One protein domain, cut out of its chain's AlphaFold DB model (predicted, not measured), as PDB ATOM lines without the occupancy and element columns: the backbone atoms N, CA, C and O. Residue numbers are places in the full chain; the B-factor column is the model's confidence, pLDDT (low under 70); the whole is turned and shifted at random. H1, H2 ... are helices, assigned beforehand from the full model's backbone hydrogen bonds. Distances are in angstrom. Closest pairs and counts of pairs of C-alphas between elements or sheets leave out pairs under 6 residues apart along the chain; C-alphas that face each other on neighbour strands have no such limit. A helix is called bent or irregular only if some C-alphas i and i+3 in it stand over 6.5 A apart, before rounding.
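This is residues 166 to 233 of the 311 residues of the protein "SF4 helicase domain-containing protein" of Enterococcus pseudoavium (UniProt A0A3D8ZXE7). Two helices, H2 and H3, cross near their middles at a steep angle, and two long loops and a short outlying helix, H1, complete the model. H2, the longest helix, lies in the middle; the loop of residues 206 to 219 folds back from its last residue to the first of H3, while H1, residues 166 to 171, sticks out with residues 172 and 173 and is joined to H2 by the other loop. The printed part has 68 residues with three named helices, in the order H1, H2, H3, and no named strand; the class is all helix, with 35 residues in the helices. It is only just compact, close to loose, with a radius of gyration of the C-alphas of 12.9 A, and the C-alphas span 32 by 29 by 21 A.

H2 is residues 190 to 205, from C-alpha 190 at (30.339, -7.500, -58.808) to C-alpha 205 at (36.038, -15.248, -39.641), 21.4 A from first to last C-alpha. It is neither bent nor irregular, but only just: C-alphas 194 and 197 are 6.3 A apart. H3 is residues 220 to 232, 18.3 A from first to last C-alpha, and ends with C-alpha 232 at (27.932, -26.560, -50.789). H1 is the six residues 166 to 171, 8.6 A from first to last C-alpha, and begins with C-alpha 166 at (45.458, -10.159, -48.609).

H2 and H3 touch, with 7 pairs of C-alphas within 8 A. Their closest C-alphas, those of Val 196 and Tyr 227, are 5.9 A apart. Their lines stand at a steep tilt of 55 degrees, they run the same way, and their centres are 11.3 A apart. H1 touches no helix: it is apart from H2 and apart from H3. In H1 and H3 every O i to N i+4 pair is within hydrogen-bond range, and in H2 8 of 12 are.

The two C-alphas farthest apart are those of Gly 177 and Gly 233, at 33.8 A. The printed part, residues 166 to 233, has no cut. Both links are long, with 18 residues between H1 and H2 and 14 between H2 and H3. Residues 166 to 173, of which 166 to 171 belong to H1, stand free, as do residues 175 to 180 and 184 to 189. The body without these stretches has 48 residues and spans 28 by 28 by 16 A. The mean pLDDT of the printed part is 80.2, and one printed residue, Gly 233, is under 70.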
ATOM      1  N   GLN A 166      44.855 -11.160 -47.716       82.06
ATOM      2  CA  GLN A 166      45.458 -10.159 -48.609       82.06
ATOM      3  C   GLN A 166      44.789  -8.785 -48.484       82.06
ATOM      4  O   GLN A 166      45.464  -7.763 -48.553       82.06
ATOM      5  N   PHE A 167      43.467  -8.765 -48.303       81.25
ATOM      6  CA  PHE A 167      42.696  -7.537 -48.138       81.25
ATOM      7  C   PHE A 167      42.958  -6.916 -46.766       81.25
ATOM      8  O   PHE A 167      43.283  -5.739 -46.671       81.25
ATOM      9  N   ASP A 168      42.900  -7.726 -45.716       81.88
ATOM     10  CA  ASP A 168      43.145  -7.310 -44.341       81.88
ATOM     11  C   ASP A 168      44.593  -6.825 -44.167       81.88
ATOM     12  O   ASP A 168      44.829  -5.872 -43.444       81.88
ATOM     13  N   ASN A 169      45.567  -7.404 -44.874       80.75
ATOM     14  CA  ASN A 169      46.954  -6.928 -44.835       80.75
ATOM     15  C   ASN A 169      47.159  -5.608 -45.601       80.75
ATOM     16  O   ASN A 169      48.008  -4.806 -45.231       80.75
ATOM     17  N   ALA A 170      46.399  -5.381 -46.676       80.31
ATOM     18  CA  ALA A 170      46.505  -4.160 -47.477       80.31
ATOM     19  C   ALA A 170      45.754  -2.973 -46.852       80.31
ATOM     20  O   ALA A 170      46.232  -1.844 -46.911       80.31
ATOM     21  N   PHE A 171      44.579  -3.228 -46.273       75.25
ATOM     22  CA  PHE A 171      43.675  -2.198 -45.749       75.25
ATOM     23  C   PHE A 171      43.597  -2.177 -44.222       75.25
ATOM     24  O   PHE A 171      42.952  -1.296 -43.668       75.25
ATOM     25  N   GLY A 172      44.222  -3.143 -43.545       73.31
ATOM     26  CA  GLY A 172      44.112  -3.328 -42.099       73.31
ATOM     27  C   GLY A 172      42.770  -3.922 -41.643       73.31
ATOM     28  O   GLY A 172      42.545  -4.064 -40.446       73.31
ATOM     29  N   GLY A 173      41.906  -4.315 -42.588       80.19
ATOM     30  CA  GLY A 173      40.549  -4.821 -42.366       80.19
ATOM     31  C   GLY A 173      39.473  -3.758 -42.624       80.19
ATOM     32  O   GLY A 173      39.757  -2.677 -43.134       80.19
ATOM     33  N   LEU A 174      38.209  -4.077 -42.330       83.12
ATOM     34  CA  LEU A 174      37.099  -3.119 -42.430       83.12
ATOM     35  C   LEU A 174      36.772  -2.527 -41.052       83.12
ATOM     36  O   LEU A 174      36.272  -3.231 -40.171       83.12
ATOM     37  N   TYR A 175      37.044  -1.233 -40.875       83.00
ATOM     38  CA  TYR A 175      36.843  -0.519 -39.610       83.00
ATOM     39  C   TYR A 175      35.419   0.046 -39.457       83.00
ATOM     40  O   TYR A 175      34.798   0.437 -40.453       83.00
ATOM     41  N   PRO A 176      34.900   0.171 -38.219       75.94
ATOM     42  CA  PRO A 176      33.638   0.864 -37.959       75.94
ATOM     43  C   PRO A 176      33.660   2.313 -38.477       75.94
ATOM     44  O   PRO A 176      34.618   3.044 -38.243       75.94
ATOM     45  N   GLY A 177      32.604   2.731 -39.182       78.38
ATOM     46  CA  GLY A 177      32.484   4.078 -39.768       78.38
ATOM     47  C   GLY A 177      33.108   4.245 -41.161       78.38
ATOM     48  O   GLY A 177      32.947   5.296 -41.780       78.38
ATOM     49  N   MET A 178      33.777   3.218 -41.694       81.12
ATOM     50  CA  MET A 178      34.347   3.244 -43.042       81.12
ATOM     51  C   MET A 178      33.278   3.003 -44.120       81.12
ATOM     52  O   MET A 178      32.538   2.021 -44.068       81.12
ATOM     53  N   LEU A 179      33.254   3.847 -45.157       86.25
ATOM     54  CA  LEU A 179      32.501   3.593 -46.390       86.25
ATOM     55  C   LEU A 179      33.421   2.964 -47.446       86.25
ATOM     56  O   LEU A 179      34.262   3.643 -48.033       86.25
ATOM     57  N   PHE A 180      33.238   1.670 -47.719       85.25
ATOM     58  CA  PHE A 180      33.988   0.947 -48.749       85.25
ATOM     59  C   PHE A 180      33.145   0.747 -50.018       85.25
ATOM     60  O   PHE A 180      32.074   0.144 -49.972       85.25
ATOM     61  N   THR A 181      33.633   1.234 -51.164       88.81
ATOM     62  CA  THR A 181      32.889   1.210 -52.437       88.81
ATOM     63  C   THR A 181      33.571   0.313 -53.468       88.81
ATOM     64  O   THR A 181      34.757   0.467 -53.742       88.81
ATOM     65  N   ILE A 182      32.807  -0.591 -54.095       85.81
ATOM     66  CA  ILE A 182      33.291  -1.480 -55.163       85.81
ATOM     67  C   ILE A 182      32.652  -1.077 -56.496       85.81
ATOM     68  O   ILE A 182      31.472  -1.349 -56.743       85.81
ATOM     69  N   GLY A 183      33.453  -0.461 -57.365       88.06
ATOM     70  CA  GLY A 183      33.098  -0.167 -58.754       88.06
ATOM     71  C   GLY A 183      33.513  -1.304 -59.689       88.06
ATOM     72  O   GLY A 183      34.645  -1.776 -59.633       88.06
ATOM     73  N   ALA A 184      32.603  -1.755 -60.550       87.50
ATOM     74  CA  ALA A 184      32.852  -2.840 -61.495       87.50
ATOM     75  C   ALA A 184      31.922  -2.719 -62.713       87.50
ATOM     76  O   ALA A 184      30.813  -2.194 -62.595       87.50
ATOM     77  N   ARG A 185      32.358  -3.207 -63.882       89.62
ATOM     78  CA  ARG A 185      31.519  -3.240 -65.094       89.62
ATOM     79  C   ARG A 185      30.368  -4.258 -64.950       89.62
ATOM     80  O   ARG A 185      30.528  -5.242 -64.226       89.62
ATOM     81  N   PRO A 186      29.238  -4.086 -65.657       82.31
ATOM     82  CA  PRO A 186      28.191  -5.108 -65.710       82.31
ATOM     83  C   PRO A 186      28.746  -6.467 -66.170       82.31
ATOM     84  O   PRO A 186      29.620  -6.525 -67.033       82.31
ATOM     85  N   GLY A 187      28.269  -7.561 -65.572       74.88
ATOM     86  CA  GLY A 187      28.654  -8.930 -65.947       74.88
ATOM     87  C   GLY A 187      29.996  -9.441 -65.402       74.88
ATOM     88  O   GLY A 187      30.243 -10.639 -65.468       74.88
ATOM     89  N   VAL A 188      30.839  -8.602 -64.785       84.25
ATOM     90  CA  VAL A 188      32.165  -9.036 -64.276       84.25
ATOM     91  C   VAL A 188      32.122  -9.708 -62.897       84.25
ATOM     92  O   VAL A 188      33.156 -10.003 -62.307       84.25
ATOM     93  N   GLY A 189      30.924  -9.932 -62.352       78.62
ATOM     94  CA  GLY A 189      30.756 -10.623 -61.072       78.62
ATOM     95  C   GLY A 189      30.805  -9.723 -59.835       78.62
ATOM     96  O   GLY A 189      31.097 -10.224 -58.751       78.62
ATOM     97  N   LYS A 190      30.453  -8.431 -59.951       86.88
ATOM     98  CA  LYS A 190      30.339  -7.500 -58.808       86.88
ATOM     99  C   LYS A 190      29.575  -8.119 -57.633       86.88
ATOM    100  O   LYS A 190      30.069  -8.118 -56.512       86.88
ATOM    101  N   THR A 191      28.398  -8.685 -57.889       80.12
ATOM    102  CA  THR A 191      27.549  -9.275 -56.843       80.12
ATOM    103  C   THR A 191      28.122 -10.579 -56.288       80.12
ATOM    104  O   THR A 191      28.050 -10.823 -55.086       80.12
ATOM    105  N   ALA A 192      28.755 -11.397 -57.133       77.88
ATOM    106  CA  ALA A 192      29.399 -12.635 -56.696       77.88
ATOM    107  C   ALA A 192      30.593 -12.358 -55.767       77.88
ATOM    108  O   ALA A 192      30.762 -13.036 -54.757       77.88
ATOM    109  N   PHE A 193      31.399 -11.340 -56.075       81.38
ATOM    110  CA  PHE A 193      32.528 -10.940 -55.242       81.38
ATOM    111  C   PHE A 193      32.086 -10.183 -53.981       81.38
ATOM    112  O   PHE A 193      32.369 -10.629 -52.870       81.38
ATOM    113  N   ALA A 194      31.380  -9.062 -54.154       78.75
ATOM    114  CA  ALA A 194      31.076  -8.121 -53.079       78.75
ATOM    115  C   ALA A 194      30.032  -8.652 -52.098       78.75
ATOM    116  O   ALA A 194      30.174  -8.475 -50.895       78.75
ATOM    117  N   VAL A 195      28.975  -9.281 -52.613       75.69
ATOM    118  CA  VAL A 195      27.862  -9.711 -51.770       75.69
ATOM    119  C   VAL A 195      28.085 -11.140 -51.321       75.69
ATOM    120  O   VAL A 195      28.126 -11.381 -50.134       75.69
ATOM    121  N   VAL A 196      28.310 -12.092 -52.225       77.69
ATOM    122  CA  VAL A 196      28.380 -13.506 -51.815       77.69
ATOM    123  C   VAL A 196      29.708 -13.835 -51.131       77.69
ATOM    124  O   VAL A 196      29.735 -14.276 -49.986       77.69
ATOM    125  N   ASN A 197      30.828 -13.618 -51.816       82.06
ATOM    126  CA  ASN A 197      32.127 -14.092 -51.341       82.06
ATOM    127  C   ASN A 197      32.666 -13.290 -50.149       82.06
ATOM    128  O   ASN A 197      33.117 -13.884 -49.170       82.06
ATOM    129  N   LEU A 198      32.638 -11.956 -50.217       85.12
ATOM    130  CA  LEU A 198      33.166 -11.108 -49.147       85.12
ATOM    131  C   LEU A 198      32.366 -11.274 -47.847       85.12
ATOM    132  O   LEU A 198      32.966 -11.490 -46.795       85.12
ATOM    133  N   VAL A 199      31.029 -11.262 -47.928       85.12
ATOM    134  CA  VAL A 199      30.155 -11.440 -46.755       85.12
ATOM    135  C   VAL A 199      30.319 -12.830 -46.156       85.12
ATOM    136  O   VAL A 199      30.490 -12.938 -44.948       85.12
ATOM    137  N   LEU A 200      30.344 -13.897 -46.967       81.69
ATOM    138  CA  LEU A 200      30.593 -15.241 -46.435       81.69
ATOM    139  C   LEU A 200      31.932 -15.313 -45.707       81.69
ATOM    140  O   LEU A 200      31.991 -15.853 -44.606       81.69
ATOM    141  N   LYS A 201      33.010 -14.770 -46.281       84.38
ATOM    142  CA  LYS A 201      34.323 -14.771 -45.622       84.38
ATOM    143  C   LYS A 201      34.313 -13.978 -44.318       84.38
ATOM    144  O   LYS A 201      34.883 -14.460 -43.341       84.38
ATOM    145  N   ALA A 202      33.629 -12.836 -44.291       85.44
ATOM    146  CA  ALA A 202      33.448 -12.044 -43.081       85.44
ATOM    147  C   ALA A 202      32.677 -12.819 -41.999       85.44
ATOM    148  O   ALA A 202      33.130 -12.883 -40.860       85.44
ATOM    149  N   LEU A 203      31.570 -13.477 -42.353       84.19
ATOM    150  CA  LEU A 203      30.768 -14.281 -41.422       84.19
ATOM    151  C   LEU A 203      31.536 -15.489 -40.863       84.19
ATOM    152  O   LEU A 203      31.391 -15.825 -39.694       84.19
ATOM    153  N   HIS A 204      32.378 -16.137 -41.672       82.00
ATOM    154  CA  HIS A 204      33.170 -17.284 -41.210       82.00
ATOM    155  C   HIS A 204      34.304 -16.889 -40.260       82.00
ATOM    156  O   HIS A 204      34.700 -17.692 -39.419       82.00
ATOM    157  N   ARG A 205      34.879 -15.694 -40.429       80.75
ATOM    158  CA  ARG A 205      36.038 -15.248 -39.641       80.75
ATOM    159  C   ARG A 205      35.669 -14.480 -38.379       80.75
ATOM    160  O   ARG A 205      36.491 -14.425 -37.472       80.75
ATOM    161  N   ASN A 206      34.464 -13.921 -38.311       81.69
ATOM    162  CA  ASN A 206      34.019 -13.100 -37.192       81.69
ATOM    163  C   ASN A 206      32.783 -13.749 -36.551       81.69
ATOM    164  O   ASN A 206      31.692 -13.728 -37.123       81.69
ATOM    165  N   GLN A 207      32.951 -14.347 -35.368       74.06
ATOM    166  CA  GLN A 207      31.834 -14.950 -34.634       74.06
ATOM    167  C   GLN A 207      30.892 -13.856 -34.113       74.06
ATOM    168  O   GLN A 207      31.339 -12.896 -33.492       74.06
ATOM    169  N   GLY A 208      29.588 -14.001 -34.370       76.81
ATOM    170  CA  GLY A 208      28.569 -13.035 -33.937       76.81
ATOM    171  C   GLY A 208      28.390 -11.817 -34.852       76.81
ATOM    172  O   GLY A 208      27.669 -10.893 -34.486       76.81
ATOM    173  N   LEU A 209      29.011 -11.802 -36.038       82.75
ATOM    174  CA  LEU A 209      28.786 -10.754 -37.031       82.75
ATOM    175  C   LEU A 209      27.399 -10.902 -37.674       82.75
ATOM    176  O   LEU A 209      27.120 -11.897 -38.340       82.75
ATOM    177  N   SER A 210      26.562  -9.879 -37.528       81.06
ATOM    178  CA  SER A 210      25.312  -9.732 -38.282       81.06
ATOM    179  C   SER A 210      25.549  -8.818 -39.482       81.06
ATOM    180  O   SER A 210      26.159  -7.760 -39.339       81.06
ATOM    181  N   VAL A 211      25.086  -9.225 -40.666       83.44
ATOM    182  CA  VAL A 211      25.269  -8.467 -41.913       83.44
ATOM    183  C   VAL A 211      23.922  -8.225 -42.578       83.44
ATOM    184  O   VAL A 211      23.225  -9.178 -42.929       83.44
ATOM    185  N   ASP A 212      23.609  -6.955 -42.824       86.75
ATOM    186  CA  ASP A 212      22.448  -6.546 -43.609       86.75
ATOM    187  C   ASP A 212      22.813  -6.400 -45.086       86.75
ATOM    188  O   ASP A 212      23.821  -5.793 -45.453       86.75
ATOM    189  N   ILE A 213      21.977  -6.964 -45.959       83.31
ATOM    190  CA  ILE A 213      22.202  -6.967 -47.405       83.31
ATOM    191  C   ILE A 213      21.026  -6.298 -48.102       83.31
ATOM    192  O   ILE A 213      19.904  -6.809 -48.106       83.31
ATOM    193  N   PHE A 214      21.321  -5.202 -48.793       84.06
ATOM    194  CA  PHE A 214      20.375  -4.503 -49.651       84.06
ATOM    195  C   PHE A 214      20.697  -4.802 -51.118       84.06
ATOM    196  O   PHE A 214      21.793  -4.524 -51.601       84.06
ATOM    197  N   THR A 215      19.739  -5.395 -51.831       81.56
ATOM    198  CA  THR A 215      19.851  -5.710 -53.262       81.56
ATOM    199  C   THR A 215      18.743  -5.003 -54.032       81.56
ATOM    200  O   THR A 215      17.574  -5.112 -53.669       81.56
ATOM    201  N   LEU A 216      19.126  -4.280 -55.087       84.75
ATOM    202  CA  LEU A 216      18.205  -3.599 -56.007       84.75
ATOM    203  C   LEU A 216      18.125  -4.290 -57.379       84.75
ATOM    204  O   LEU A 216      17.142  -4.118 -58.087       84.75
ATOM    205  N   GLU A 217      19.145  -5.068 -57.751       78.81
ATOM    206  CA  GLU A 217      19.265  -5.691 -59.079       78.81
ATOM    207  C   GLU A 217      18.780  -7.149 -59.084       78.81
ATOM    208  O   GLU A 217      18.125  -7.587 -60.024       78.81
ATOM    209  N   MET A 218      19.069  -7.904 -58.019       79.12
ATOM    210  CA  MET A 218      18.761  -9.334 -57.932       79.12
ATOM    211  C   MET A 218      17.698  -9.638 -56.883       79.12
ATOM    212  O   MET A 218      17.679  -9.045 -55.799       79.12
ATOM    213  N   GLN A 219      16.867 -10.644 -57.162       77.75
ATOM    214  CA  GLN A 219      15.892 -11.143 -56.198       77.75
ATOM    215  C   GLN A 219      16.580 -11.865 -55.030       77.75
ATOM    216  O   GLN A 219      17.580 -12.567 -55.196       77.75
ATOM    217  N   ARG A 220      15.985 -11.774 -53.833       75.75
ATOM    218  CA  ARG A 220      16.504 -12.421 -52.610       75.75
ATOM    219  C   ARG A 220      16.690 -13.938 -52.768       75.75
ATOM    220  O   ARG A 220      17.659 -14.489 -52.257       75.75
ATOM    221  N   ARG A 221      15.793 -14.605 -53.508       74.06
ATOM    222  CA  ARG A 221      15.869 -16.052 -53.792       74.06
ATOM    223  C   ARG A 221      17.127 -16.414 -54.585       74.06
ATOM    224  O   ARG A 221      17.817 -17.364 -54.238       74.06
ATOM    225  N   GLU A 222      17.423 -15.651 -55.630       73.56
ATOM    226  CA  GLU A 222      18.583 -15.866 -56.499       73.56
ATOM    227  C   GLU A 222      19.897 -15.670 -55.732       73.56
ATOM    228  O   GLU A 222      20.834 -16.457 -55.851       73.56
ATOM    229  N   LEU A 223      19.937 -14.652 -54.874       78.25
ATOM    230  CA  LEU A 223      21.053 -14.389 -53.975       78.25
ATOM    231  C   LEU A 223      21.264 -15.542 -52.981       78.25
ATOM    232  O   LEU A 223      22.388 -16.023 -52.846       78.25
ATOM    233  N   LEU A 224      20.197 -16.051 -52.356       76.44
ATOM    234  CA  LEU A 224      20.269 -17.200 -51.446       76.44
ATOM    235  C   LEU A 224      20.790 -18.462 -52.143       76.44
ATOM    236  O   LEU A 224      21.635 -19.161 -51.587       76.44
ATOM    237  N   LEU A 225      20.348 -18.734 -53.375       75.88
ATOM    238  CA  LEU A 225      20.862 -19.855 -54.165       75.88
ATOM    239  C   LEU A 225      22.366 -19.729 -54.420       75.88
ATOM    240  O   LEU A 225      23.082 -20.724 -54.336       75.88
ATOM    241  N   ARG A 226      22.873 -18.517 -54.671       74.25
ATOM    242  CA  ARG A 226      24.316 -18.284 -54.841       74.25
ATOM    243  C   ARG A 226      25.094 -18.480 -53.541       74.25
ATOM    244  O   ARG A 226      26.176 -19.058 -53.584       74.25
ATOM    245  N   TYR A 227      24.539 -18.071 -52.399       77.81
ATOM    246  CA  TYR A 227      25.112 -18.376 -51.083       77.81
ATOM    247  C   TYR A 227      25.176 -19.886 -50.830       77.81
ATOM    248  O   TYR A 227      26.245 -20.415 -50.532       77.81
ATOM    249  N   ALA A 228      24.059 -20.594 -51.012       70.62
ATOM    250  CA  ALA A 228      23.990 -22.043 -50.841       70.62
ATOM    251  C   ALA A 228      24.942 -22.774 -51.799       70.62
ATOM    252  O   ALA A 228      25.631 -23.712 -51.400       70.62
ATOM    253  N   SER A 229      25.031 -22.314 -53.047       76.44
ATOM    254  CA  SER A 229      25.943 -22.855 -54.054       76.44
ATOM    255  C   SER A 229      27.408 -22.700 -53.642       76.44
ATOM    256  O   SER A 229      28.172 -23.659 -53.737       76.44
ATOM    257  N   ASN A 230      27.787 -21.534 -53.109       75.44
ATOM    258  CA  ASN A 230      29.142 -21.268 -52.627       75.44
ATOM    259  C   ASN A 230      29.508 -22.133 -51.409       75.44
ATOM    260  O   ASN A 230      30.599 -22.690 -51.360       75.44
ATOM    261  N   LEU A 231      28.573 -22.304 -50.467       71.88
ATOM    262  CA  LEU A 231      28.775 -23.122 -49.266       71.88
ATOM    263  C   LEU A 231      28.869 -24.623 -49.571       71.88
ATOM    264  O   LEU A 231      29.646 -25.340 -48.948       71.88
ATOM    265  N   THR A 232      28.060 -25.117 -50.512       73.00
ATOM    266  CA  THR A 232      27.932 -26.560 -50.789       73.00
ATOM    267  C   THR A 232      28.786 -27.047 -51.961       73.00
ATOM    268  O   THR A 232      28.948 -28.258 -52.135       73.00
ATOM    269  N   GLY A 233      29.303 -26.132 -52.789       69.12
ATOM    270  CA  GLY A 233      29.971 -26.446 -54.056       69.12
ATOM    271  C   GLY A 233      29.025 -26.995 -55.136       69.12
ATOM    272  O   GLY A 233      29.470 -27.551 -56.139       69.12
TER     273      GLY A 233